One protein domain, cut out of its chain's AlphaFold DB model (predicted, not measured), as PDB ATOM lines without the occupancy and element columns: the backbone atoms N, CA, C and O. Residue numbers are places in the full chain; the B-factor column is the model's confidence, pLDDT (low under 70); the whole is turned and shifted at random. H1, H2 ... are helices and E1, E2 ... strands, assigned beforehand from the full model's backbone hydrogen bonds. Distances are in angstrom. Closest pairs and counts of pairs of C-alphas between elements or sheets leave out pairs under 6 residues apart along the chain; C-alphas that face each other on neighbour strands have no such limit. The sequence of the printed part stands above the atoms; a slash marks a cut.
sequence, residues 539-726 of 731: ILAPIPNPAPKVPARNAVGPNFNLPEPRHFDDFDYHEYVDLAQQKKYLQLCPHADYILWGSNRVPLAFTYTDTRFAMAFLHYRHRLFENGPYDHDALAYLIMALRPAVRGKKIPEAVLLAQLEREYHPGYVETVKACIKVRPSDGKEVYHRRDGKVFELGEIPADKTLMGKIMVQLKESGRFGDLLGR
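Overview. This is residues 539 to 726 of the 731 residues of the protein "MYND-type domain-containing protein" of Armillaria ostoyae (UniProt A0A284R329). Four mostly crossed helices, H2 to H5, form the middle; a small three-stranded sheet covered by H1 lies on one side of them, and the small hairpin of E4 and E5 on another. H6 packs on H2, short H7 is next to H6, and the long stretch 543 to 576 runs round the outside. The printed part has 188 residues, with seven named helices and five named strands in the order E1 H1 E2 E3 H2 H3 H4 H5 E4 E5 H6 H7; the sheets E1 - E3 - E2 and E4 - E5 are antiparallel. The class is mostly helix, and the whole is compact, with a radius of gyration of the C-alphas of 16.4 A and spans of 48 by 41 by 38 A.

Arrangement. E1, residues 539 to 542, is antiparallel to E3, residues 603 to 608, with N 539 and O 607 2.7 A apart. E3 forms a hairpin with E2, residues 594 to 597, with N 596 and O 604 2.8 A apart. H1, residues 577 to 588, is on this sheet at a height of 8.7 A, two layers, helix on sheet. E1, H1 and E2 make a split strand-helix-strand unit, two same-way strands with E3 between them, its crossover right-handed. H2, residues 611 to 630, only grazes the sheet and has a kink of 65 degrees near residue 624. H2 touches H3, residues 632 to 648, at a steep tilt of 51 degrees, opposite ways, closest at C-alphas 620 and 634, 4.7 A. H3 forms a helical hairpin with H4, residues 653 to 664, at a shallow tilt of 32 degrees, closest at C-alphas 646 and 653, 6.8 A. H5, residues 666 to 675, is about perpendicular to H3, 82 degrees, and touches it, closest at C-alphas 636 and 672, 5.9 A. E4, residues 676 to 678, and E5, residues 685 to 688, form a hairpin, with N 677 and O 686 2.8 A apart. H6, residues 704 to 716, touches H2, closest at C-alphas 619 and 707, 6.2 A; H7, residues 721 to 724, only just touches H6, with 3 pairs of C-alphas within 8 A. Every O i to N i+4 pair is within hydrogen-bond range in H1, H4, H5 and H6, 14 of 16 in H2 and 11 of 13 in H3; H7 is too short for one.

Along the chain. E1 begins at C-alpha 539 (117.465, 63.464, -3.986). H2 is 26.6 A long, H3 24.5 A and H6 18.7 A. H7 ends at C-alpha 724 (135.847, 70.641, -4.235).

Size, cuts and confidence. The C-alphas of Arg 553 and Ser 681, the farthest apart, are 52.0 A apart. The printed part has no cut; the links E1 to H1 and E5 to H6 are long. pLDDT is under 70 at residues 546 to 554, 569 to 577 and 598 to 600.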
ATOM      1  N   ILE A 539     118.671  62.654  -3.910       83.69
ATOM      2  CA  ILE A 539     117.465  63.464  -3.986       83.69
ATOM      3  C   ILE A 539     116.775  63.131  -5.305       83.69
ATOM      4  O   ILE A 539     117.414  63.053  -6.353       83.69
ATOM      5  N   LEU A 540     115.457  62.963  -5.245       84.75
ATOM      6  CA  LEU A 540     114.610  62.835  -6.421       84.75
ATOM      7  C   LEU A 540     113.604  63.985  -6.395       84.75
ATOM      8  O   LEU A 540     112.783  64.056  -5.480       84.75
ATOM      9  N   ALA A 541     113.705  64.902  -7.352       85.94
ATOM     10  CA  ALA A 541     112.877  66.100  -7.423       85.94
ATOM     11  C   ALA A 541     112.059  66.108  -8.722       85.94
ATOM     12  O   ALA A 541     112.622  65.827  -9.779       85.94
ATOM     13  N   PRO A 542     110.757  66.442  -8.694       85.88
ATOM     14  CA  PRO A 542     110.010  66.703  -9.918       85.88
ATOM     15  C   PRO A 542     110.683  67.817 -10.708       85.88
ATOM     16  O   PRO A 542     111.034  68.853 -10.142       85.88
ATOM     17  N   ILE A 543     110.853  67.613 -12.008       82.94
ATOM     18  CA  ILE A 543     111.327  68.674 -12.888       82.94
ATOM     19  C   ILE A 543     110.136  69.602 -13.125       82.94
ATOM     20  O   ILE A 543     109.120  69.146 -13.663       82.94
ATOM     21  N   PRO A 544     110.200  70.877 -12.698       73.25
ATOM     22  CA  PRO A 544     109.137  71.821 -12.992       73.25
ATOM     23  C   PRO A 544     108.963  71.915 -14.509       73.25
ATOM     24  O   PRO A 544     109.944  71.899 -15.255       73.25
ATOM     25  N   ASN A 545     107.707  71.978 -14.957       72.06
ATOM     26  CA  ASN A 545     107.359  72.090 -16.372       72.06
ATOM     27  C   ASN A 545     108.220  73.207 -17.002       72.06
ATOM     28  O   ASN A 545     108.278  74.293 -16.416       72.06
ATOM     29  N   PRO A 546     108.947  72.956 -18.106       59.97
ATOM     30  CA  PRO A 546     110.067  73.804 -18.502       59.97
ATOM     31  C   PRO A 546     109.622  75.252 -18.763       59.97
ATOM     32  O   PRO A 546     108.927  75.532 -19.738       59.97
ATOM     33  N   ALA A 547     110.044  76.172 -17.891       46.81
ATOM     34  CA  ALA A 547     110.014  77.621 -18.106       46.81
ATOM     35  C   ALA A 547     111.353  78.077 -18.754       46.81
ATOM     36  O   ALA A 547     112.297  77.292 -18.807       46.81
ATOM     37  N   PRO A 548     111.430  79.287 -19.342       52.38
ATOM     38  CA  PRO A 548     112.116  79.562 -20.609       52.38
ATOM     39  C   PRO A 548     113.641  79.372 -20.617       52.38
ATOM     40  O   PRO A 548     114.323  79.523 -19.610       52.38
ATOM     41  N   LYS A 549     114.137  79.082 -21.833       59.25
ATOM     42  CA  LYS A 549     115.530  78.884 -22.279       59.25
ATOM     43  C   LYS A 549     116.578  79.522 -21.353       59.25
ATOM     44  O   LYS A 549     116.807  80.728 -21.419       59.25
ATOM     45  N   VAL A 550     117.283  78.695 -20.577       56.69
ATOM     46  CA  VAL A 550     118.574  79.086 -19.988       56.69
ATOM     47  C   VAL A 550     119.488  79.522 -21.145       56.69
ATOM     48  O   VAL A 550     119.618  78.770 -22.115       56.69
ATOM     49  N   PRO A 551     120.085  80.728 -21.117       59.25
ATOM     50  CA  PRO A 551     120.988  81.168 -22.173       59.25
ATOM     51  C   PRO A 551     122.157  80.188 -22.301       59.25
ATOM     52  O   PRO A 551     122.950  80.036 -21.375       59.25
ATOM     53  N   ALA A 552     122.288  79.545 -23.465       59.94
ATOM     54  CA  ALA A 552     123.291  78.507 -23.732       59.94
ATOM     55  C   ALA A 552     124.753  78.960 -23.529       59.94
ATOM     56  O   ALA A 552     125.653  78.132 -23.474       59.94
ATOM     57  N   ARG A 553     125.007  80.271 -23.411       57.88
ATOM     58  CA  ARG A 553     126.359  80.846 -23.371       57.88
ATOM     59  C   ARG A 553     127.138  80.582 -22.075       57.88
ATOM     60  O   ARG A 553     128.349  80.737 -22.107       57.88
ATOM     61  N   ASN A 554     126.490  80.135 -20.992       62.09
ATOM     62  CA  ASN A 554     127.144  79.868 -19.695       62.09
ATOM     63  C   ASN A 554     126.911  78.434 -19.175       62.09
ATOM     64  O   ASN A 554     126.945  78.183 -17.972       62.09
ATOM     65  N   ALA A 555     126.609  77.497 -20.070       73.19
ATOM     66  CA  ALA A 555     126.240  76.133 -19.724       73.19
ATOM     67  C   ALA A 555     127.475  75.270 -19.378       73.19
ATOM     68  O   ALA A 555     128.013  74.569 -20.229       73.19
ATOM     69  N   VAL A 556     127.943  75.343 -18.128       75.12
ATOM     70  CA  VAL A 556     129.066  74.538 -17.606       75.12
ATOM     71  C   VAL A 556     128.575  73.345 -16.782       75.12
ATOM     72  O   VAL A 556     127.531  73.408 -16.132       75.12
ATOM     73  N   GLY A 557     129.324  72.241 -16.811       84.31
ATOM     74  CA  GLY A 557     129.065  71.061 -15.982       84.31
ATOM     75  C   GLY A 557     128.931  69.734 -16.742       84.31
ATOM     76  O   GLY A 557     128.989  69.686 -17.974       84.31
ATOM     77  N   PRO A 558     128.725  68.626 -16.005       84.06
ATOM     78  CA  PRO A 558     128.792  67.269 -16.552       84.06
ATOM     79  C   PRO A 558     127.617  66.906 -17.462       84.06
ATOM     80  O   PRO A 558     127.635  65.848 -18.084       84.06
ATOM     81  N   ASN A 559     126.596  67.761 -17.549       88.81
ATOM     82  CA  ASN A 559     125.420  67.563 -18.398       88.81
ATOM     83  C   ASN A 559     125.506  68.292 -19.749       88.81
ATOM     84  O   ASN A 559     124.672  68.039 -20.613       88.81
ATOM     85  N   PHE A 560     126.491  69.174 -19.948       84.88
ATOM     86  CA  PHE A 560     126.663  69.923 -21.203       84.88
ATOM     87  C   PHE A 560     127.800  69.385 -22.074       84.88
ATOM     88  O   PHE A 560     127.747  69.529 -23.288       84.88
ATOM     89  N   ASN A 561     128.761  68.681 -21.473       82.75
ATOM     90  CA  ASN A 561     129.868  68.010 -22.164       82.75
ATOM     91  C   ASN A 561     129.600  66.505 -22.337       82.75
ATOM     92  O   ASN A 561     130.461  65.668 -22.044       82.75
ATOM     93  N   LEU A 562     128.373  66.151 -22.726       86.88
ATOM     94  CA  LEU A 562     128.012  64.754 -22.967       86.88
ATOM     95  C   LEU A 562     128.666  64.291 -24.276       86.88
ATOM     96  O   LEU A 562     128.613  65.030 -25.255       86.88
ATOM     97  N   PRO A 563     129.279  63.098 -24.309       87.50
ATOM     98  CA  PRO A 563     129.934  62.601 -25.506       87.50
ATOM     99  C   PRO A 563     128.880  62.280 -26.570       87.50
ATOM    100  O   PRO A 563     127.744  61.889 -26.254       87.50
ATOM    101  N   GLU A 564     129.256  62.452 -27.835       84.19
ATOM    102  CA  GLU A 564     128.490  61.867 -28.929       84.19
ATOM    103  C   GLU A 564     128.753  60.357 -28.972       84.19
ATOM    104  O   GLU A 564     129.892  59.942 -28.724       84.19
ATOM    105  N   PRO A 565     127.728  59.525 -29.225       82.75
ATOM    106  CA  PRO A 565     127.918  58.085 -29.321       82.75
ATOM    107  C   PRO A 565     128.930  57.769 -30.422       82.75
ATOM    108  O   PRO A 565     128.863  58.339 -31.512       82.75
ATOM    109  N   ARG A 566     129.864  56.849 -30.166       83.56
ATOM    110  CA  ARG A 566     130.727  56.329 -31.231       83.56
ATOM    111  C   ARG A 566     129.841  55.611 -32.251       83.56
ATOM    112  O   ARG A 566     129.086  54.715 -31.880       83.56
ATOM    113  N   HIS A 567     129.920  56.015 -33.517       72.94
ATOM    114  CA  HIS A 567     129.256  55.298 -34.600       72.94
ATOM    115  C   HIS A 567     129.872  53.899 -34.699       72.94
ATOM    116  O   HIS A 567     131.064  53.758 -34.967       72.94
ATOM    117  N   PHE A 568     129.073  52.874 -34.412       71.00
ATOM    118  CA  PHE A 568     129.415  51.491 -34.713       71.00
ATOM    119  C   PHE A 568     128.766  51.171 -36.057       71.00
ATOM    120  O   PHE A 568     127.542  51.170 -36.149       71.00
ATOM    121  N   ASP A 569     129.588  50.943 -37.082       62.47
ATOM    122  CA  ASP A 569     129.181  50.888 -38.497       62.47
ATOM    123  C   ASP A 569     128.124  49.810 -38.838       62.47
ATOM    124  O   ASP A 569     127.552  49.841 -39.924       62.47
ATOM    125  N   ASP A 570     127.807  48.899 -37.911       63.34
ATOM    126  CA  ASP A 570     126.936  47.740 -38.147       63.34
ATOM    127  C   ASP A 570     125.538  47.820 -37.498       63.34
ATOM    128  O   ASP A 570     124.740  46.896 -37.662       63.34
ATOM    129  N   PHE A 571     125.201  48.885 -36.757       59.28
ATOM    130  CA  PHE A 571     123.873  49.021 -36.141       59.28
ATOM    131  C   PHE A 571     123.307  50.431 -36.275       59.28
ATOM    132  O   PHE A 571     123.957  51.419 -35.936       59.28
ATOM    133  N   ASP A 572     122.050  50.501 -36.720       60.03
ATOM    134  CA  ASP A 572     121.290  51.735 -36.907       60.03
ATOM    135  C   ASP A 572     120.950  52.351 -35.536       60.03
ATOM    136  O   ASP A 572     119.882  52.166 -34.956       60.03
ATOM    137  N   TYR A 573     121.925  53.054 -34.958       56.62
ATOM    138  CA  TYR A 573     121.859  53.667 -33.627       56.62
ATOM    139  C   TYR A 573     120.810  54.802 -33.544       56.62
ATOM    140  O   TYR A 573     120.588  55.394 -32.485       56.62
ATOM    141  N   HIS A 574     120.161  55.127 -34.666       52.34
ATOM    142  CA  HIS A 574     119.282  56.277 -34.851       52.34
ATOM    143  C   HIS A 574     117.866  56.135 -34.253       52.34
ATOM    144  O   HIS A 574     117.110  57.105 -34.294       52.34
ATOM    145  N   GLU A 575     117.510  55.008 -33.624       58.53
ATOM    146  CA  GLU A 575     116.146  54.777 -33.101       58.53
ATOM    147  C   GLU A 575     115.950  54.952 -31.576       58.53
ATOM    148  O   GLU A 575     114.829  54.815 -31.083       58.53
ATOM    149  N   TYR A 576     116.972  55.314 -30.787       69.81
ATOM    150  CA  TYR A 576     116.818  55.460 -29.323       69.81
ATOM    151  C   TYR A 576     116.201  56.809 -28.908       69.81
ATOM    152  O   TYR A 576     116.875  57.698 -28.378       69.81
ATOM    153  N   VAL A 577     114.890  56.957 -29.130       65.06
ATOM    154  CA  VAL A 577     114.101  58.178 -28.862       65.06
ATOM    155  C   VAL A 577     114.302  58.715 -27.434       65.06
ATOM    156  O   VAL A 577     114.458  59.925 -27.235       65.06
ATOM    157  N   ASP A 578     114.379  57.830 -26.439       81.88
ATOM    158  CA  ASP A 578     114.479  58.219 -25.029       81.88
ATOM    159  C   ASP A 578     115.884  58.710 -24.636       81.88
ATOM    160  O   ASP A 578     116.002  59.554 -23.750       81.88
ATOM    161  N   LEU A 579     116.957  58.267 -25.309       88.12
ATOM    162  CA  LEU A 579     118.325  58.687 -24.971       88.12
ATOM    163  C   LEU A 579     118.570  60.158 -25.340       88.12
ATOM    164  O   LEU A 579     119.142  60.923 -24.557       88.12
ATOM    165  N   ALA A 580     118.082  60.584 -26.507       87.94
ATOM    166  CA  ALA A 580     118.108  61.991 -26.906       87.94
ATOM    167  C   ALA A 580     117.297  62.855 -25.926       87.94
ATOM    168  O   ALA A 580     117.719  63.949 -25.532       87.94
ATOM    169  N   GLN A 581     116.152  62.337 -25.472       89.88
ATOM    170  CA  GLN A 581     115.330  62.991 -24.462       89.88
ATOM    171  C   GLN A 581     116.053  63.084 -23.107       89.88
ATOM    172  O   GLN A 581     116.025  64.143 -22.476       89.88
ATOM    173  N   GLN A 582     116.762  62.032 -22.695       93.00
ATOM    174  CA  GLN A 582     117.564  61.995 -21.475       93.00
ATOM    175  C   GLN A 582     118.638  63.087 -21.475       93.00
ATOM    176  O   GLN A 582     118.705  63.889 -20.539       93.00
ATOM    177  N   LYS A 583     119.429  63.189 -22.556       92.06
ATOM    178  CA  LYS A 583     120.449  64.244 -22.724       92.06
ATOM    179  C   LYS A 583     119.826  65.641 -22.638       92.06
ATOM    180  O   LYS A 583     120.308  66.489 -21.888       92.06
ATOM    181  N   LYS A 584     118.708  65.860 -23.340       90.44
ATOM    182  CA  LYS A 584     117.987  67.142 -23.341       90.44
ATOM    183  C   LYS A 584     117.550  67.564 -21.936       90.44
ATOM    184  O   LYS A 584     117.751  68.712 -21.552       90.44
ATOM    185  N   TYR A 585     116.948  66.668 -21.157       90.25
ATOM    186  CA  TYR A 585     116.476  67.019 -19.813       90.25
ATOM    187  C   TYR A 585     117.614  67.178 -18.802       90.25
ATOM    188  O   TYR A 585     117.526  68.042 -17.933       90.25
ATOM    189  N   LEU A 586     118.711  66.432 -18.947       92.31
ATOM    190  CA  LEU A 586     119.925  66.655 -18.156       92.31
ATOM    191  C   LEU A 586     120.512  68.055 -18.388       92.31
ATOM    192  O   LEU A 586     120.926  68.710 -17.434       92.31
ATOM    193  N   GLN A 587     120.498  68.550 -19.626       90.62
ATOM    194  CA  GLN A 587     120.919  69.921 -19.945       90.62
ATOM    195  C   GLN A 587     119.979  70.979 -19.346       90.62
ATOM    196  O   GLN A 587     120.429  72.038 -18.915       90.62
ATOM    197  N   LEU A 588     118.674  70.693 -19.273       87.31
ATOM    198  CA  LEU A 588     117.701  71.564 -18.598       87.31
ATOM    199  C   LEU A 588     117.840  71.537 -17.067       87.31
ATOM    200  O   LEU A 588     117.393  72.460 -16.391       87.31
ATOM    201  N   CYS A 589     118.441  70.483 -16.515       88.81
ATOM    202  CA  CYS A 589     118.623  70.262 -15.085       88.81
ATOM    203  C   CYS A 589     120.108  69.999 -14.788       88.81
ATOM    204  O   CYS A 589     120.485  68.854 -14.538       88.81
ATOM    205  N   PRO A 590     120.972  71.030 -14.783       87.06
ATOM    206  CA  PRO A 590     122.430  70.859 -14.739       87.06
ATOM    207  C   PRO A 590     122.955  70.159 -13.479       87.06
ATOM    208  O   PRO A 590     124.070  69.641 -13.480       87.06
ATOM    209  N   HIS A 591     122.159  70.110 -12.408       89.81
ATOM    210  CA  HIS A 591     122.506  69.375 -11.194       89.81
ATOM    211  C   HIS A 591     122.020  67.923 -11.174       89.81
ATOM    212  O   HIS A 591     122.441  67.181 -10.294       89.81
ATOM    213  N   ALA A 592     121.163  67.510 -12.111       92.94
ATOM    214  CA  ALA A 592     120.671  66.143 -12.172       92.94
ATOM    215  C   ALA A 592     121.770  65.190 -12.656       92.94
ATOM    216  O   ALA A 592     122.420  65.420 -13.674       92.94
ATOM    217  N   ASP A 593     121.936  64.083 -11.946       95.06
ATOM    218  CA  ASP A 593     122.780  62.963 -12.344       95.06
ATOM    219  C   ASP A 593     122.035  62.017 -13.287       95.06
ATOM    220  O   ASP A 593     122.636  61.429 -14.181       95.06
ATOM    221  N   TYR A 594     120.715  61.904 -13.163       96.06
ATOM    222  CA  TYR A 594     119.884  61.126 -14.079       96.06
ATOM    223  C   TYR A 594     118.463  61.698 -14.113       96.06
ATOM    224  O   TYR A 594     118.046  62.390 -13.186       96.06
ATOM    225  N   ILE A 595     117.707  61.431 -15.170       94.75
ATOM    226  CA  ILE A 595     116.288  61.789 -15.266       94.75
ATOM    227  C   ILE A 595     115.496  60.490 -15.271       94.75
ATOM    228  O   ILE A 595     115.781  59.602 -16.063       94.75
ATOM    229  N   LEU A 596     114.534  60.350 -14.368       92.75
ATOM    230  CA  LEU A 596     113.649  59.189 -14.301       92.75
ATOM    231  C   LEU A 596     112.266  59.573 -14.810       92.75
ATOM    232  O   LEU A 596     111.629  60.476 -14.260       92.75
ATOM    233  N   TRP A 597     111.767  58.870 -15.822       87.25
ATOM    234  CA  TRP A 597     110.400  59.037 -16.309       87.25
ATOM    235  C   TRP A 597     109.462  58.275 -15.368       87.25
ATOM    236  O   TRP A 597     109.280  57.065 -15.482       87.25
ATOM    237  N   GLY A 598     108.908  58.968 -14.368       68.06
ATOM    238  CA  GLY A 598     107.976  58.351 -13.423       68.06
ATOM    239  C   GLY A 598     106.716  57.810 -14.114       68.06
ATOM    240  O   GLY A 598     106.323  58.282 -15.182       68.06
ATOM    241  N   SER A 599     106.009  56.879 -13.461       62.22
ATOM    242  CA  SER A 599     104.735  56.314 -13.956       62.22
ATOM    243  C   SER A 599     103.655  57.369 -14.242       62.22
ATOM    244  O   SER A 599     102.730  57.123 -15.011       62.22
ATOM    245  N   ASN A 600     103.779  58.557 -13.642       64.50
ATOM    246  CA  ASN A 600     102.791  59.635 -13.692       64.50
ATOM    247  C   ASN A 600     103.159  60.746 -14.698       64.50
ATOM    248  O   ASN A 600     102.707  61.878 -14.544       64.50
ATOM    249  N   ARG A 601     103.984  60.445 -15.714       70.69
ATOM    250  CA  ARG A 601     104.408  61.349 -16.813       70.69
ATOM    251  C   ARG A 601     105.248  62.576 -16.425       70.69
ATOM    252  O   ARG A 601     105.730  63.263 -17.319       70.69
ATOM    253  N   VAL A 602     105.453  62.856 -15.138       83.94
ATOM    254  CA  VAL A 602     106.346  63.937 -14.690       83.94
ATOM    255  C   VAL A 602     107.768  63.386 -14.552       83.94
ATOM    256  O   VAL A 602     107.972  62.459 -13.761       83.94
ATOM    257  N   PRO A 603     108.754  63.921 -15.293       89.31
ATOM    258  CA  PRO A 603     110.135  63.502 -15.139       89.31
ATOM    259  C   PRO A 603     110.697  63.947 -13.795       89.31
ATOM    260  O   PRO A 603     110.405  65.035 -13.292       89.31
ATOM    261  N   LEU A 604     111.515  63.083 -13.213       90.81
ATOM    262  CA  LEU A 604     112.117  63.275 -11.910       90.81
ATOM    263  C   LEU A 604     113.630  63.430 -12.077       90.81
ATOM    264  O   LEU A 604     114.302  62.522 -12.560       90.81
ATOM    265  N   ALA A 605     114.169  64.573 -11.667       92.56
ATOM    266  CA  ALA A 605     115.600  64.813 -11.591       92.56
ATOM    267  C   ALA A 605     116.175  64.060 -10.394       92.56
ATOM    268  O   ALA A 605     115.866  64.346  -9.235       92.56
ATOM    269  N   PHE A 606     117.023  63.092 -10.694       92.69
ATOM    270  CA  PHE A 606     117.756  62.299  -9.732       92.69
ATOM    271  C   PHE A 606     119.138  62.904  -9.510       92.69
ATOM    272  O   PHE A 606     119.840  63.189 -10.472       92.69
ATOM    273  N   THR A 607     119.522  63.143  -8.258       93.19
ATOM    274  CA  THR A 607     120.771  63.828  -7.893       93.19
ATOM    275  C   THR A 607     121.399  63.169  -6.673       93.19
ATOM    276  O   THR A 607     120.773  63.122  -5.618       93.19
ATOM    277  N   TYR A 608     122.641  62.710  -6.764       91.00
ATOM    278  CA  TYR A 608     123.425  62.265  -5.619       91.00
ATOM    279  C   TYR A 608     123.920  63.454  -4.789       91.00
ATOM    280  O   TYR A 608     124.396  64.465  -5.314       91.00
ATOM    281  N   THR A 609     123.820  63.323  -3.471       86.38
ATOM    282  CA  THR A 609     124.316  64.301  -2.495       86.38
ATOM    283  C   THR A 609     125.678  63.929  -1.923       86.38
ATOM    284  O   THR A 609     126.306  64.769  -1.286       86.38
ATOM    285  N   ASP A 610     126.163  62.714  -2.176       87.69
ATOM    286  CA  ASP A 610     127.542  62.328  -1.892       87.69
ATOM    287  C   ASP A 610     128.421  62.525  -3.127       87.69
ATOM    288  O   ASP A 610     128.099  62.065  -4.225       87.69
ATOM    289  N   THR A 611     129.546  63.217  -2.945       88.50
ATOM    290  CA  THR A 611     130.449  63.569  -4.043       88.50
ATOM    291  C   THR A 611     131.073  62.337  -4.689       88.50
ATOM    292  O   THR A 611     131.229  62.317  -5.907       88.50
ATOM    293  N   ARG A 612     131.413  61.293  -3.918       87.19
ATOM    294  CA  ARG A 612     132.037  60.078  -4.466       87.19
ATOM    295  C   ARG A 612     131.043  59.304  -5.322       87.19
ATOM    296  O   ARG A 612     131.378  58.957  -6.450       87.19
ATOM    297  N   PHE A 613     129.821  59.108  -4.831       88.94
ATOM    298  CA  PHE A 613     128.744  58.475  -5.592       88.94
ATOM    299  C   PHE A 613     128.371  59.280  -6.836       88.94
ATOM    300  O   PHE A 613     128.227  58.687  -7.902       88.94
ATOM    301  N   ALA A 614     128.268  60.610  -6.730       92.31
ATOM    302  CA  ALA A 614     127.979  61.476  -7.870       92.31
ATOM    303  C   ALA A 614     129.059  61.355  -8.955       92.31
ATOM    304  O   ALA A 614     128.734  61.102 -10.111       92.31
ATOM    305  N   MET A 615     130.341  61.470  -8.588       92.00
ATOM    306  CA  MET A 615     131.458  61.312  -9.530       92.00
ATOM    307  C   MET A 615     131.451  59.930 -10.181       92.00
ATOM    308  O   MET A 615     131.507  59.829 -11.407       92.00
ATOM    309  N   ALA A 616     131.325  58.879  -9.364       93.31
ATOM    310  CA  ALA A 616     131.288  57.505  -9.833       93.31
ATOM    311  C   ALA A 616     130.150  57.287 -10.839       93.31
ATOM    312  O   ALA A 616     130.377  56.833 -11.957       93.31
ATOM    313  N   PHE A 617     128.937  57.706 -10.483       95.38
ATOM    314  CA  PHE A 617     127.767  57.587 -11.340       95.38
ATOM    315  C   PHE A 617     127.901  58.367 -12.648       95.38
ATOM    316  O   PHE A 617     127.672  57.812 -13.722       95.38
ATOM    317  N   LEU A 618     128.302  59.637 -12.575       95.06
ATOM    318  CA  LEU A 618     128.472  60.491 -13.749       95.06
ATOM    319  C   LEU A 618     129.507  59.927 -14.723       95.06
ATOM    320  O   LEU A 618     129.315  60.027 -15.931       95.06
ATOM    321  N   HIS A 619     130.557  59.287 -14.214       95.31
ATOM    322  CA  HIS A 619     131.568  58.622 -15.028       95.31
ATOM    323  C   HIS A 619     131.006  57.433 -15.799       95.31
ATOM    324  O   HIS A 619     131.216  57.341 -17.007       95.31
ATOM    325  N   TYR A 620     130.267  56.536 -15.143       96.12
ATOM    326  CA  TYR A 620     129.670  55.398 -15.846       96.12
ATOM    327  C   TYR A 620     128.569  55.840 -16.805       96.12
ATOM    328  O   TYR A 620     128.482  55.330 -17.916       96.12
ATOM    329  N   ARG A 621     127.786  56.857 -16.437       95.69
ATOM    330  CA  ARG A 621     126.819  57.474 -17.348       95.69
ATOM    331  C   ARG A 621     127.502  58.071 -18.581       95.69
ATOM    332  O   ARG A 621     127.009  57.903 -19.688       95.69
ATOM    333  N   HIS A 622     128.630  58.759 -18.402       94.75
ATOM    334  CA  HIS A 622     129.405  59.338 -19.503       94.75
ATOM    335  C   HIS A 622     129.933  58.244 -20.438       94.75
ATOM    336  O   HIS A 622     129.686  58.311 -21.640       94.75
ATOM    337  N   ARG A 623     130.502  57.166 -19.882       94.50
ATOM    338  CA  ARG A 623     130.899  55.973 -20.646       94.50
ATOM    339  C   ARG A 623     129.743  55.348 -21.424       94.50
ATOM    340  O   ARG A 623     129.937  54.984 -22.575       94.50
ATOM    341  N   LEU A 624     128.548  55.248 -20.838       93.88
ATOM    342  CA  LEU A 624     127.364  54.744 -21.546       93.88
ATOM    343  C   LEU A 624     126.913  55.657 -22.681       93.88
ATOM    344  O   LEU A 624     126.470  55.170 -23.715       93.88
ATOM    345  N   PHE A 625     127.021  56.975 -22.518       92.88
ATOM    346  CA  PHE A 625     126.716  57.901 -23.606       92.88
ATOM    347  C   PHE A 625     127.736  57.829 -24.747       92.88
ATOM    348  O   PHE A 625     127.350  58.058 -25.890       92.88
ATOM    349  N   GLU A 626     129.002  57.518 -24.451       92.31
ATOM    350  CA  GLU A 626     130.069  57.395 -25.451       92.31
ATOM    351  C   GLU A 626     130.044  56.035 -26.161       92.31
ATOM    352  O   GLU A 626     130.076  55.961 -27.387       92.31
ATOM    353  N   ASN A 627     129.995  54.956 -25.380       91.81
ATOM    354  CA  ASN A 627     130.172  53.585 -25.852       91.81
ATOM    355  C   ASN A 627     128.850  52.848 -26.070       91.81
ATOM    356  O   ASN A 627     128.858  51.734 -26.586       91.81
ATOM    357  N   GLY A 628     127.726  53.420 -25.643       89.88
ATOM    358  CA  GLY A 628     126.429  52.778 -25.765       89.88
ATOM    359  C   GLY A 628     126.240  51.555 -24.865       89.88
ATOM    360  O   GLY A 628     126.941  51.392 -23.862       89.88
ATOM    361  N   PRO A 629     125.293  50.662 -25.207       90.00
ATOM    362  CA  PRO A 629     124.943  49.515 -24.371       90.00
ATOM    363  C   PRO A 629     126.005  48.409 -24.333       90.00
ATOM    364  O   PRO A 629     125.910  47.493 -23.517       90.00
ATOM    365  N   TYR A 630     127.030  48.499 -25.186       90.31
ATOM    366  CA  TYR A 630     128.162  47.572 -25.221       90.31
ATOM    367  C   TYR A 630     129.030  47.656 -23.957       90.31
ATOM    368  O   TYR A 630     129.711  46.691 -23.599       90.31
ATOM    369  N   ASP A 631     128.989  48.789 -23.249       94.69
ATOM    370  CA  ASP A 631     129.674  48.960 -21.971       94.69
ATOM    371  C   ASP A 631     128.856  48.349 -20.821       94.69
ATOM    372  O   ASP A 631     128.213  49.039 -20.025       94.69
ATOM    373  N   HIS A 632     128.867  47.014 -20.742       95.94
ATOM    374  CA  HIS A 632     128.122  46.268 -19.724       95.94
ATOM    375  C   HIS A 632     128.505  46.645 -18.291       95.94
ATOM    376  O   HIS A 632     127.639  46.615 -17.420       95.94
ATOM    377  N   ASP A 633     129.771  46.993 -18.042       95.94
ATOM    378  CA  ASP A 633     130.237  47.399 -16.713       95.94
ATOM    379  C   ASP A 633     129.549  48.712 -16.303       95.94
ATOM    380  O   ASP A 633     129.047  48.844 -15.184       95.94
ATOM    381  N   ALA A 634     129.469  49.672 -17.230       96.06
ATOM    382  CA  ALA A 634     128.802  50.942 -16.990       96.06
ATOM    383  C   ALA A 634     127.274  50.794 -16.876       96.06
ATOM    384  O   ALA A 634     126.671  51.408 -15.993       96.06
ATOM    385  N   LEU A 635     126.655  49.930 -17.692       96.88
ATOM    386  CA  LEU A 635     125.222  49.618 -17.598       96.88
ATOM    387  C   LEU A 635     124.886  48.920 -16.275       96.88
ATOM    388  O   LEU A 635     123.897  49.267 -15.627       96.88
ATOM    389  N   ALA A 636     125.734  47.985 -15.835       96.81
ATOM    390  CA  ALA A 636     125.584  47.303 -14.555       96.81
ATOM    391  C   ALA A 636     125.663  48.296 -13.397       96.81
ATOM    392  O   ALA A 636     124.795  48.280 -12.522       96.81
ATOM    393  N   TYR A 637     126.647  49.205 -13.432       96.19
ATOM    394  CA  TYR A 637     126.771  50.269 -12.441       96.19
ATOM    395  C   TYR A 637     125.506  51.131 -12.398       96.19
ATOM    396  O   TYR A 637     124.962  51.359 -11.318       96.19
ATOM    397  N   LEU A 638     125.000  51.584 -13.552       96.19
ATOM    398  CA  LEU A 638     123.809  52.436 -13.615       96.19
ATOM    399  C   LEU A 638     122.580  51.738 -13.008       96.19
ATOM    400  O   LEU A 638     121.889  52.331 -12.177       96.19
ATOM    401  N   ILE A 639     122.345  50.467 -13.357       96.44
ATOM    402  CA  ILE A 639     121.246  49.655 -12.809       96.44
ATOM    403  C   ILE A 639     121.391  49.506 -11.291       96.44
ATOM    404  O   ILE A 639     120.453  49.805 -10.550       96.44
ATOM    405  N   MET A 640     122.561  49.073 -10.815       94.69
ATOM    406  CA  MET A 640     122.823  48.839  -9.390       94.69
ATOM    407  C   MET A 640     122.775  50.132  -8.562       94.69
ATOM    408  O   MET A 640     122.360  50.099  -7.406       94.69
ATOM    409  N   ALA A 641     123.156  51.275  -9.137       93.06
ATOM    410  CA  ALA A 641     123.141  52.570  -8.462       93.06
ATOM    411  C   ALA A 641     121.738  53.209  -8.417       93.06
ATOM    412  O   ALA A 641     121.379  53.831  -7.413       93.06
ATOM    413  N   LEU A 642     120.928  53.039  -9.473       93.94
ATOM    414  CA  LEU A 642     119.565  53.585  -9.555       93.94
ATOM    415  C   LEU A 642     118.532  52.719  -8.827       93.94
ATOM    416  O   LEU A 642     117.575  53.259  -8.273       93.94
ATOM    417  N   ARG A 643     118.708  51.392  -8.778       92.94
ATOM    418  CA  ARG A 643     117.767  50.458  -8.128       92.94
ATOM    419  C   ARG A 643     117.424  50.825  -6.678       92.94
ATOM    420  O   ARG A 643     116.235  50.936  -6.374       92.94
ATOM    421  N   PRO A 644     118.396  51.040  -5.769       86.75
ATOM    422  CA  PRO A 644     118.091  51.428  -4.395       86.75
ATOM    423  C   PRO A 644     117.329  52.755  -4.317       86.75
ATOM    424  O   PRO A 644     116.401  52.888  -3.520       86.75
ATOM    425  N   ALA A 645     117.671  53.710  -5.184       83.81
ATOM    426  CA  ALA A 645     117.015  55.006  -5.246       83.81
ATOM    427  C   ALA A 645     115.551  54.915  -5.696       83.81
ATOM    428  O   ALA A 645     114.670  55.486  -5.049       83.81
ATOM    429  N   VAL A 646     115.263  54.170  -6.772       88.75
ATOM    430  CA  VAL A 646     113.883  53.992  -7.255       88.75
ATOM    431  C   VAL A 646     113.043  53.201  -6.254       88.75
ATOM    432  O   VAL A 646     111.905  53.586  -5.985       88.75
ATOM    433  N   ARG A 647     113.626  52.175  -5.607       84.62
ATOM    434  CA  ARG A 647     112.978  51.417  -4.523       84.62
ATOM    435  C   ARG A 647     112.612  52.331  -3.352       84.62
ATOM    436  O   ARG A 647     111.454  52.332  -2.934       84.62
ATOM    437  N   GLY A 648     113.549  53.164  -2.892       77.31
ATOM    438  CA  GLY A 648     113.319  54.124  -1.806       77.31
ATOM    439  C   GLY A 648     112.229  55.157  -2.117       77.31
ATOM    440  O   GLY A 648     111.547  55.639  -1.216       77.31
ATOM    441  N   LYS A 649     111.994  55.457  -3.399       81.25
ATOM    442  CA  LYS A 649     110.921  56.358  -3.856       81.25
ATOM    443  C   LYS A 649     109.658  55.627  -4.317       81.25
ATOM    444  O   LYS A 649     108.772  56.258  -4.889       81.25
ATOM    445  N   LYS A 650     109.547  54.319  -4.044       84.56
ATOM    446  CA  LYS A 650     108.417  53.453  -4.433       84.56
ATOM    447  C   LYS A 650     108.121  53.471  -5.936       84.56
ATOM    448  O   LYS A 650     106.994  53.208  -6.352       84.56
ATOM    449  N   ILE A 651     109.123  53.771  -6.754       88.19
ATOM    450  CA  ILE A 651     109.026  53.652  -8.204       88.19
ATOM    451  C   ILE A 651     109.253  52.171  -8.530       88.19
ATOM    452  O   ILE A 651     110.285  51.625  -8.126       88.19
ATOM    453  N   PRO A 652     108.309  51.489  -9.211       91.06
ATOM    454  CA  PRO A 652     108.482  50.085  -9.554       91.06
ATOM    455  C   PRO A 652     109.769  49.880 -10.351       91.06
ATOM    456  O   PRO A 652     110.035  50.615 -11.299       91.06
ATOM    457  N   GLU A 653     110.547  48.855 -10.006       93.19
ATOM    458  CA  GLU A 653     111.813  48.557 -10.689       93.19
ATOM    459  C   GLU A 653     111.622  48.364 -12.204       93.19
ATOM    460  O   GLU A 653     112.459  48.791 -12.992       93.19
ATOM    461  N   ALA A 654     110.476  47.817 -12.618       93.88
ATOM    462  CA  ALA A 654     110.109  47.672 -14.024       93.88
ATOM    463  C   ALA A 654     110.053  49.008 -14.788       93.88
ATOM    464  O   ALA A 654     110.334  49.022 -15.978       93.88
ATOM    465  N   VAL A 655     109.735  50.130 -14.128       92.94
ATOM    466  CA  VAL A 655     109.734  51.461 -14.765       92.94
ATOM    467  C   VAL A 655     111.159  51.895 -15.099       92.94
ATOM    468  O   VAL A 655     111.411  52.349 -16.211       92.94
ATOM    469  N   LEU A 656     112.092  51.705 -14.158       94.62
ATOM    470  CA  LEU A 656     113.515  51.968 -14.378       94.62
ATOM    471  C   LEU A 656     114.065  51.084 -15.500       94.62
ATOM    472  O   LEU A 656     114.712  51.588 -16.410       94.62
ATOM    473  N   LEU A 657     113.802  49.776 -15.437       95.69
ATOM    474  CA  LEU A 657     114.299  48.833 -16.439       95.69
ATOM    475  C   LEU A 657     113.725  49.150 -17.820       95.69
ATOM    476  O   LEU A 657     114.502  49.342 -18.742       95.69
ATOM    477  N   ALA A 658     112.410  49.346 -17.949       93.62
ATOM    478  CA  ALA A 658     111.789  49.703 -19.224       93.62
ATOM    479  C   ALA A 658     112.332  51.020 -19.801       93.62
ATOM    480  O   ALA A 658     112.424  51.170 -21.015       93.62
ATOM    481  N   GLN A 659     112.675  51.999 -18.955       94.75
ATOM    482  CA  GLN A 659     113.358  53.212 -19.407       94.75
ATOM    483  C   GLN A 659     114.754  52.895 -19.951       94.75
ATOM    484  O   GLN A 659     115.074  53.296 -21.066       94.75
ATOM    485  N   LEU A 660     115.564  52.145 -19.201       95.38
ATOM    486  CA  LEU A 660     116.900  51.752 -19.646       95.38
ATOM    487  C   LEU A 660     116.854  50.923 -20.935       95.38
ATOM    488  O   LEU A 660     117.719  51.086 -21.784       95.38
ATOM    489  N   GLU A 661     115.842  50.075 -21.120       94.06
ATOM    490  CA  GLU A 661     115.641  49.292 -22.345       94.06
ATOM    491  C   GLU A 661     115.378  50.184 -23.567       94.06
ATOM    492  O   GLU A 661     115.841  49.869 -24.663       94.06
ATOM    493  N   ARG A 662     114.682  51.316 -23.391       92.06
ATOM    494  CA  ARG A 662     114.464  52.309 -24.460       92.06
ATOM    495  C   ARG A 662     115.683  53.200 -24.705       92.06
ATOM    496  O   ARG A 662     115.877  53.657 -25.827       92.06
ATOM    497  N   GLU A 663     116.509  53.432 -23.685       92.19
ATOM    498  CA  GLU A 663     117.761  54.198 -23.799       92.19
ATOM    499  C   GLU A 663     118.925  53.372 -24.382       92.19
ATOM    500  O   GLU A 663     119.765  53.925 -25.088       92.19
ATOM    501  N   TYR A 664     118.983  52.069 -24.080       92.19
ATOM    502  CA  TYR A 664     120.163  51.208 -24.273       92.19
ATOM    503  C   TYR A 664     119.833  49.819 -24.850       92.19
ATOM    504  O   TYR A 664     120.633  48.895 -24.738       92.19
ATOM    505  N   HIS A 665     118.673  49.656 -25.485       91.75
ATOM    506  CA  HIS A 665     118.192  48.418 -26.108       91.75
ATOM    507  C   HIS A 665     117.848  47.260 -25.127       91.75
ATOM    508  O   HIS A 665     118.659  46.882 -24.270       91.75
ATOM    509  N   PRO A 666     116.683  46.590 -25.282       92.81
ATOM    510  CA  PRO A 666     116.206  45.598 -24.312       92.81
ATOM    511  C   PRO A 666     117.144  44.408 -24.078       92.81
ATOM    512  O   PRO A 666     117.361  43.983 -22.944       92.81
ATOM    513  N   GLY A 667     117.753  43.890 -25.150       94.12
ATOM    514  CA  GLY A 667     118.621  42.710 -25.073       94.12
ATOM    515  C   GLY A 667     119.860  42.906 -24.189       94.12
ATOM    516  O   GLY A 667     120.269  41.977 -23.490       94.12
ATOM    517  N   TYR A 668     120.438  44.111 -24.169       95.06
ATOM    518  CA  TYR A 668     121.614  44.406 -23.343       95.06
ATOM    519  C   TYR A 668     121.233  44.596 -21.879       95.06
ATOM    520  O   TYR A 668     121.899  44.049 -20.999       95.06
ATOM    521  N   VAL A 669     120.130  45.301 -21.617       96.12
ATOM    522  CA  VAL A 669     119.622  45.510 -20.256       96.12
ATOM    523  C   VAL A 669     119.270  44.182 -19.595       96.12
ATOM    524  O   VAL A 669     119.732  43.933 -18.482       96.12
ATOM    525  N   GLU A 670     118.550  43.285 -20.277       96.31
ATOM    526  CA  GLU A 670     118.232  41.960 -19.727       96.31
ATOM    527  C   GLU A 670     119.485  41.100 -19.521       96.31
ATOM    528  O   GLU A 670     119.623  40.446 -18.483       96.31
ATOM    529  N   THR A 671     120.451  41.161 -20.444       96.19
ATOM    530  CA  THR A 671     121.739  40.463 -20.294       96.19
ATOM    531  C   THR A 671     122.486  40.933 -19.045       96.19
ATOM    532  O   THR A 671     122.920  40.117 -18.231       96.19
ATOM    533  N   VAL A 672     122.627  42.247 -18.860       97.12
ATOM    534  CA  VAL A 672     123.336  42.821 -17.709       97.12
ATOM    535  C   VAL A 672     122.577  42.574 -16.407       97.12
ATOM    536  O   VAL A 672     123.179  42.206 -15.400       97.12
ATOM    537  N   LYS A 673     121.251  42.697 -16.419       96.94
ATOM    538  CA  LYS A 673     120.386  42.379 -15.281       96.94
ATOM    539  C   LYS A 673     120.544  40.929 -14.826       96.94
ATOM    540  O   LYS A 673     120.627  40.701 -13.623       96.94
ATOM    541  N   ALA A 674     120.630  39.971 -15.751       96.56
ATOM    542  CA  ALA A 674     120.865  38.562 -15.430       96.56
ATOM    543  C   ALA A 674     122.248  38.314 -14.788       96.56
ATOM    544  O   ALA A 674     122.425  37.362 -14.023       96.56
ATOM    545  N   CYS A 675     123.222  39.189 -15.058       96.94
ATOM    546  CA  CYS A 675     124.535  39.177 -14.419       96.94
ATOM    547  C   CYS A 675     124.536  39.791 -13.007       96.94
ATOM    548  O   CYS A 675     125.473  39.536 -12.250       96.94
ATOM    549  N   ILE A 676     123.520  40.571 -12.623       97.31
ATOM    550  CA  ILE A 676     123.418  41.159 -11.282       97.31
ATOM    551  C   ILE A 676     122.678  40.185 -10.360       97.31
ATOM    552  O   ILE A 676     121.491  39.915 -10.540       97.31
ATOM    553  N   LYS A 677     123.370  39.667  -9.344       95.69
ATOM    554  CA  LYS A 677     122.829  38.688  -8.390       95.69
ATOM    555  C   LYS A 677     122.820  39.250  -6.979       95.69
ATOM    556  O   LYS A 677     123.654  40.070  -6.623       95.69
ATOM    557  N   VAL A 678     121.892  38.775  -6.154       92.12
ATOM    558  CA  VAL A 678     121.886  39.066  -4.716       92.12
ATOM    559  C   VAL A 678     122.739  38.015  -4.013       92.12
ATOM    560  O   VAL A 678     122.429  36.824  -4.076       92.12
ATOM    561  N   ARG A 679     123.819  38.441  -3.357       91.75
ATOM    562  CA  ARG A 679     124.715  37.555  -2.613       91.75
ATOM    563  C   ARG A 679     123.965  36.982  -1.396       91.75
ATOM    564  O   ARG A 679     123.440  37.756  -0.598       91.75
ATOM    565  N   PRO A 680     123.904  35.649  -1.201       86.75
ATOM    566  CA  PRO A 680     123.113  35.060  -0.114       86.75
ATOM    567  C   PRO A 680     123.585  35.424   1.300       86.75
ATOM    568  O   PRO A 680     122.779  35.414   2.224       86.75
ATOM    569  N   SER A 681     124.877  35.720   1.477       84.00
ATOM    570  CA  SER A 681     125.485  35.953   2.792       84.00
ATOM    571  C   SER A 681     125.058  37.268   3.437       84.00
ATOM    572  O   SER A 681     124.859  37.320   4.645       84.00
ATOM    573  N   ASP A 682     124.940  38.327   2.639       80.44
ATOM    574  CA  ASP A 682     124.692  39.692   3.108       80.44
ATOM    575  C   ASP A 682     123.526  40.366   2.373       80.44
ATOM    576  O   ASP A 682     123.121  41.456   2.744       80.44
ATOM    577  N   GLY A 683     122.953  39.748   1.340       84.62
ATOM    578  CA  GLY A 683     121.866  40.330   0.560       84.62
ATOM    579  C   GLY A 683     122.278  41.499  -0.340       84.62
ATOM    580  O   GLY A 683     121.386  42.167  -0.869       84.62
ATOM    581  N   LYS A 684     123.577  41.764  -0.533       87.06
ATOM    582  CA  LYS A 684     124.059  42.815  -1.442       87.06
ATOM    583  C   LYS A 684     123.924  42.398  -2.907       87.06
ATOM    584  O   LYS A 684     124.095  41.228  -3.246       87.06
ATOM    585  N   GLU A 685     123.656  43.359  -3.788       91.75
ATOM    586  CA  GLU A 685     123.734  43.139  -5.236       91.75
ATOM    587  C   GLU A 685     125.208  43.106  -5.680       91.75
ATOM    588  O   GLU A 685     125.994  43.980  -5.313       91.75
ATOM    589  N   VAL A 686     125.575  42.098  -6.470       95.62
ATOM    590  CA  VAL A 686     126.903  41.912  -7.065       95.62
ATOM    591  C   VAL A 686     126.782  41.676  -8.566       95.62
ATOM    592  O   VAL A 686     125.886  40.961  -9.018       95.62
ATOM    593  N   TYR A 687     127.689  42.254  -9.345       97.06
ATOM    594  CA  TYR A 687     127.754  42.088 -10.794       97.06
ATOM    595  C   TYR A 687     128.747  40.982 -11.167       97.06
ATOM    596  O   TYR A 687     129.944  41.100 -10.912       97.06
ATOM    597  N   HIS A 688     128.248  39.906 -11.779       96.44
ATOM    598  CA  HIS A 688     129.052  38.813 -12.328       96.44
ATOM    599  C   HIS A 688     129.430  39.119 -13.776       96.44
ATOM    600  O   HIS A 688     128.645  38.897 -14.704       96.44
ATOM    601  N   ARG A 689     130.647  39.618 -13.973       95.06
ATOM    602  CA  ARG A 689     131.186  39.922 -15.296       95.06
ATOM    603  C   ARG A 689     131.444  38.632 -16.084       95.06
ATOM    604  O   ARG A 689     131.694  37.568 -15.519       95.06
ATOM    605  N   ARG A 690     131.403  38.726 -17.419       91.69
ATOM    606  CA  ARG A 690     131.607  37.586 -18.339       91.69
ATOM    607  C   ARG A 690     132.969  36.894 -18.190       91.69
ATOM    608  O   ARG A 690     133.080  35.728 -18.537       91.69
ATOM    609  N   ASP A 691     133.980  37.589 -17.669       93.19
ATOM    610  CA  ASP A 691     135.315  37.040 -17.388       93.19
ATOM    611  C   ASP A 691     135.395  36.278 -16.048       93.19
ATOM    612  O   ASP A 691     136.473  35.856 -15.638       93.19
ATOM    613  N   GLY A 692     134.265  36.107 -15.353       93.38
ATOM    614  CA  GLY A 692     134.166  35.406 -14.073       93.38
ATOM    615  C   GLY A 692     134.417  36.289 -12.849       93.38
ATOM    616  O   GLY A 692     134.227  35.820 -11.725       93.38
ATOM    617  N   LYS A 693     134.801  37.561 -13.026       94.56
ATOM    618  CA  LYS A 693     134.981  38.489 -11.904       94.56
ATOM    619  C   LYS A 693     133.640  38.919 -11.323       94.56
ATOM    620  O   LYS A 693     132.642  39.053 -12.032       94.56
ATOM    621  N   VAL A 694     133.633  39.157 -10.017       94.06
ATOM    622  CA  VAL A 694     132.463  39.616  -9.270       94.06
ATOM    623  C   VAL A 694     132.789  40.976  -8.682       94.06
ATOM    624  O   VAL A 694     133.814  41.109  -8.021       94.06
ATOM    625  N   PHE A 695     131.932  41.961  -8.932       93.50
ATOM    626  CA  PHE A 695     132.113  43.329  -8.454       93.50
ATOM    627  C   PHE A 695     130.932  43.753  -7.576       93.50
ATOM    628  O   PHE A 695     129.771  43.592  -7.962       93.50
ATOM    629  N   GLU A 696     131.211  44.329  -6.410       91.50
ATOM    630  CA  GLU A 696     130.281  45.240  -5.738       91.50
ATOM    631  C   GLU A 696     130.235  46.588  -6.481       91.50
ATOM    632  O   GLU A 696     131.125  46.909  -7.269       91.50
ATOM    633  N   LEU A 697     129.207  47.409  -6.227       87.44
ATOM    634  CA  LEU A 697     129.013  48.686  -6.934       87.44
ATOM    635  C   LEU A 697     130.277  49.570  -6.922       87.44
ATOM    636  O   LEU A 697     130.647  50.125  -7.949       87.44
ATOM    637  N   GLY A 698     130.963  49.667  -5.779       84.81
ATOM    638  CA  GLY A 698     132.186  50.465  -5.627       84.81
ATOM    639  C   GLY A 698     133.466  49.826  -6.180       84.81
ATOM    640  O   GLY A 698     134.508  50.473  -6.168       84.81
ATOM    641  N   GLU A 699     133.410  48.574  -6.639       89.75
ATOM    642  CA  GLU A 699     134.565  47.816  -7.142       89.75
ATOM    643  C   GLU A 699     134.630  47.784  -8.670       89.75
ATOM    644  O   GLU A 699     135.636  47.349  -9.239       89.75
ATOM    645  N   ILE A 700     133.571  48.238  -9.348       83.00
ATOM    646  CA  ILE A 700     133.564  48.339 -10.805       83.00
ATOM    647  C   ILE A 700     134.726  49.273 -11.211       83.00
ATOM    648  O   ILE A 700     134.894  50.339 -10.617       83.00
ATOM    649  N   PRO A 701     135.587  48.897 -12.178       84.19
ATOM    650  CA  PRO A 701     136.744  49.714 -12.538       84.19
ATOM    651  C   PRO A 701     136.348  51.067 -13.136       84.19
ATOM    652  O   PRO A 701     135.504  51.137 -14.037       84.19
ATOM    653  N   ALA A 702     136.975  52.141 -12.655       87.81
ATOM    654  CA  ALA A 702     136.767  53.509 -13.124       87.81
ATOM    655  C   ALA A 702     138.018  54.077 -13.812       87.81
ATOM    656  O   ALA A 702     139.140  53.866 -13.345       87.81
ATOM    657  N   ASP A 703     137.827  54.840 -14.891       90.75
ATOM    658  CA  ASP A 703     138.887  55.617 -15.527       90.75
ATOM    659  C   ASP A 703     139.166  56.876 -14.697       90.75
ATOM    660  O   ASP A 703     138.362  57.811 -14.619       90.75
ATOM    661  N   LYS A 704     140.347  56.901 -14.076       89.62
ATOM    662  CA  LYS A 704     140.811  58.010 -13.235       89.62
ATOM    663  C   LYS A 704     140.890  59.333 -14.001       89.62
ATOM    664  O   LYS A 704     140.657  60.385 -13.412       89.62
ATOM    665  N   THR A 705     141.184  59.286 -15.300       91.19
ATOM    666  CA  THR A 705     141.313  60.475 -16.151       91.19
ATOM    667  C   THR A 705     139.956  61.140 -16.345       91.19
ATOM    668  O   THR A 705     139.808  62.348 -16.151       91.19
ATOM    669  N   LEU A 706     138.934  60.344 -16.672       90.44
ATOM    670  CA  LEU A 706     137.565  60.828 -16.823       90.44
ATOM    671  C   LEU A 706     136.979  61.307 -15.484       90.44
ATOM    672  O   LEU A 706     136.314  62.342 -15.449       90.44
ATOM    673  N   MET A 707     137.294  60.637 -14.369       89.56
ATOM    674  CA  MET A 707     136.923  61.113 -13.026       89.56
ATOM    675  C   MET A 707     137.479  62.505 -12.718       89.56
ATOM    676  O   MET A 707     136.750  63.347 -12.193       89.56
ATOM    677  N   GLY A 708     138.742  62.767 -13.075       90.62
ATOM    678  CA  GLY A 708     139.353  64.090 -12.930       90.62
ATOM    679  C   GLY A 708     138.571  65.174 -13.678       90.62
ATOM    680  O   GLY A 708     138.247  66.211 -13.103       90.62
ATOM    681  N   LYS A 709     138.171  64.896 -14.928       92.00
ATOM    682  CA  LYS A 709     137.345  65.814 -15.735       92.00
ATOM    683  C   LYS A 709     135.971  66.064 -15.107       92.00
ATOM    684  O   LYS A 709     135.528  67.207 -15.037       92.00
ATOM    685  N   ILE A 710     135.307  65.020 -14.613       92.88
ATOM    686  CA  ILE A 710     133.988  65.133 -13.971       92.88
ATOM    687  C   ILE A 710     134.064  65.942 -12.677       92.88
ATOM    688  O   ILE A 710     133.176  66.746 -12.403       92.88
ATOM    689  N   MET A 711     135.129  65.776 -11.896       91.75
ATOM    690  CA  MET A 711     135.359  66.560 -10.684       91.75
ATOM    691  C   MET A 711     135.472  68.063 -10.988       91.75
ATOM    692  O   MET A 711     134.849  68.869 -10.295       91.75
ATOM    693  N   VAL A 712     136.202  68.440 -12.046       90.62
ATOM    694  CA  VAL A 712     136.275  69.836 -12.523       90.62
ATOM    695  C   VAL A 712     134.886  70.341 -12.913       90.62
ATOM    696  O   VAL A 712     134.445  71.374 -12.418       90.62
ATOM    697  N   GLN A 713     134.150  69.568 -13.712       91.62
ATOM    698  CA  GLN A 713     132.805  69.931 -14.162       91.62
ATOM    699  C   GLN A 713     131.807  70.087 -13.001       91.62
ATOM    700  O   GLN A 713     130.966  70.986 -13.016       91.62
ATOM    701  N   LEU A 714     131.884  69.234 -11.976       90.69
ATOM    702  CA  LEU A 714     131.063  69.358 -10.770       90.69
ATOM    703  C   LEU A 714     131.376  70.655 -10.021       90.69
ATOM    704  O   LEU A 714     130.443  71.377  -9.661       90.69
ATOM    705  N   LYS A 715     132.664  70.985  -9.860       89.62
ATOM    706  CA  LYS A 715     133.115  72.235  -9.233       89.62
ATOM    707  C   LYS A 715     132.605  73.461  -9.994       89.62
ATOM    708  O   LYS A 715     132.039  74.358  -9.377       89.62
ATOM    709  N   GLU A 716     132.746  73.479 -11.319       88.88
ATOM    710  CA  GLU A 716     132.263  74.568 -12.185       88.88
ATOM    711  C   GLU A 716     130.742  74.728 -12.134       88.88
ATOM    712  O   GLU A 716     130.233  75.845 -12.129       88.88
ATOM    713  N   SER A 717     130.006  73.618 -12.023       86.62
ATOM    714  CA  SER A 717     128.551  73.647 -11.844       86.62
ATOM    715  C   SER A 717     128.114  74.124 -10.451       86.62
ATOM    716  O   SER A 717     126.922  74.158 -10.171       86.62
ATOM    717  N   GLY A 718     129.046  74.440  -9.545       87.94
ATOM    718  CA  GLY A 718     128.748  74.823  -8.162       87.94
ATOM    719  C   GLY A 718     128.298  73.659  -7.273       87.94
ATOM    720  O   GLY A 718     127.862  73.878  -6.142       87.94
ATOM    721  N   ARG A 719     128.401  72.406  -7.741       89.00
ATOM    722  CA  ARG A 719     128.105  71.229  -6.918       89.00
ATOM    723  C   ARG A 719     129.281  70.923  -6.003       89.00
ATOM    724  O   ARG A 719     130.428  70.888  -6.434       89.00
ATOM    725  N   PHE A 720     128.974  70.648  -4.736       88.88
ATOM    726  CA  PHE A 720     129.960  70.281  -3.712       88.88
ATOM    727  C   PHE A 720     131.044  71.347  -3.481       88.88
ATOM    728  O   PHE A 720     132.190  71.000  -3.194       88.88
ATOM    729  N   GLY A 721     130.692  72.635  -3.594       84.12
ATOM    730  CA  GLY A 721     131.635  73.756  -3.485       84.12
ATOM    731  C   GLY A 721     132.534  73.698  -2.244       84.12
ATOM    732  O   GLY A 721     133.741  73.893  -2.359       84.12
ATOM    733  N   ASP A 722     131.987  73.313  -1.090       79.69
ATOM    734  CA  ASP A 722     132.747  73.205   0.164       79.69
ATOM    735  C   ASP A 722     133.838  72.120   0.126       79.69
ATOM    736  O   ASP A 722     134.899  72.269   0.738       79.69
ATOM    737  N   LEU A 723     133.588  71.026  -0.602       83.00
ATOM    738  CA  LEU A 723     134.492  69.879  -0.712       83.00
ATOM    739  C   LEU A 723     135.502  70.068  -1.850       83.00
ATOM    740  O   LEU A 723     136.698  69.849  -1.663       83.00
ATOM    741  N   LEU A 724     135.033  70.507  -3.022       87.25
ATOM    742  CA  LEU A 724     135.847  70.641  -4.235       87.25
ATOM    743  C   LEU A 724     136.587  71.982  -4.328       87.25
ATOM    744  O   LEU A 724     137.577  72.095  -5.052       87.25
ATOM    745  N   GLY A 725     136.162  72.997  -3.571       82.06
ATOM    746  CA  GLY A 725     136.829  74.299  -3.505       82.06
ATOM    747  C   GLY A 725     138.269  74.218  -2.994       82.06
ATOM    748  O   GLY A 725     139.100  75.036  -3.378       82.06
ATOM    749  N   ARG A 726     138.588  73.193  -2.192       80.12
ATOM    750  CA  ARG A 726     139.927  72.961  -1.618       80.12
ATOM    751  C   ARG A 726     140.873  72.188  -2.538       80.12
ATOM    752  O   ARG A 726     142.065  72.121  -2.257       80.12
TER     753      ARG A 726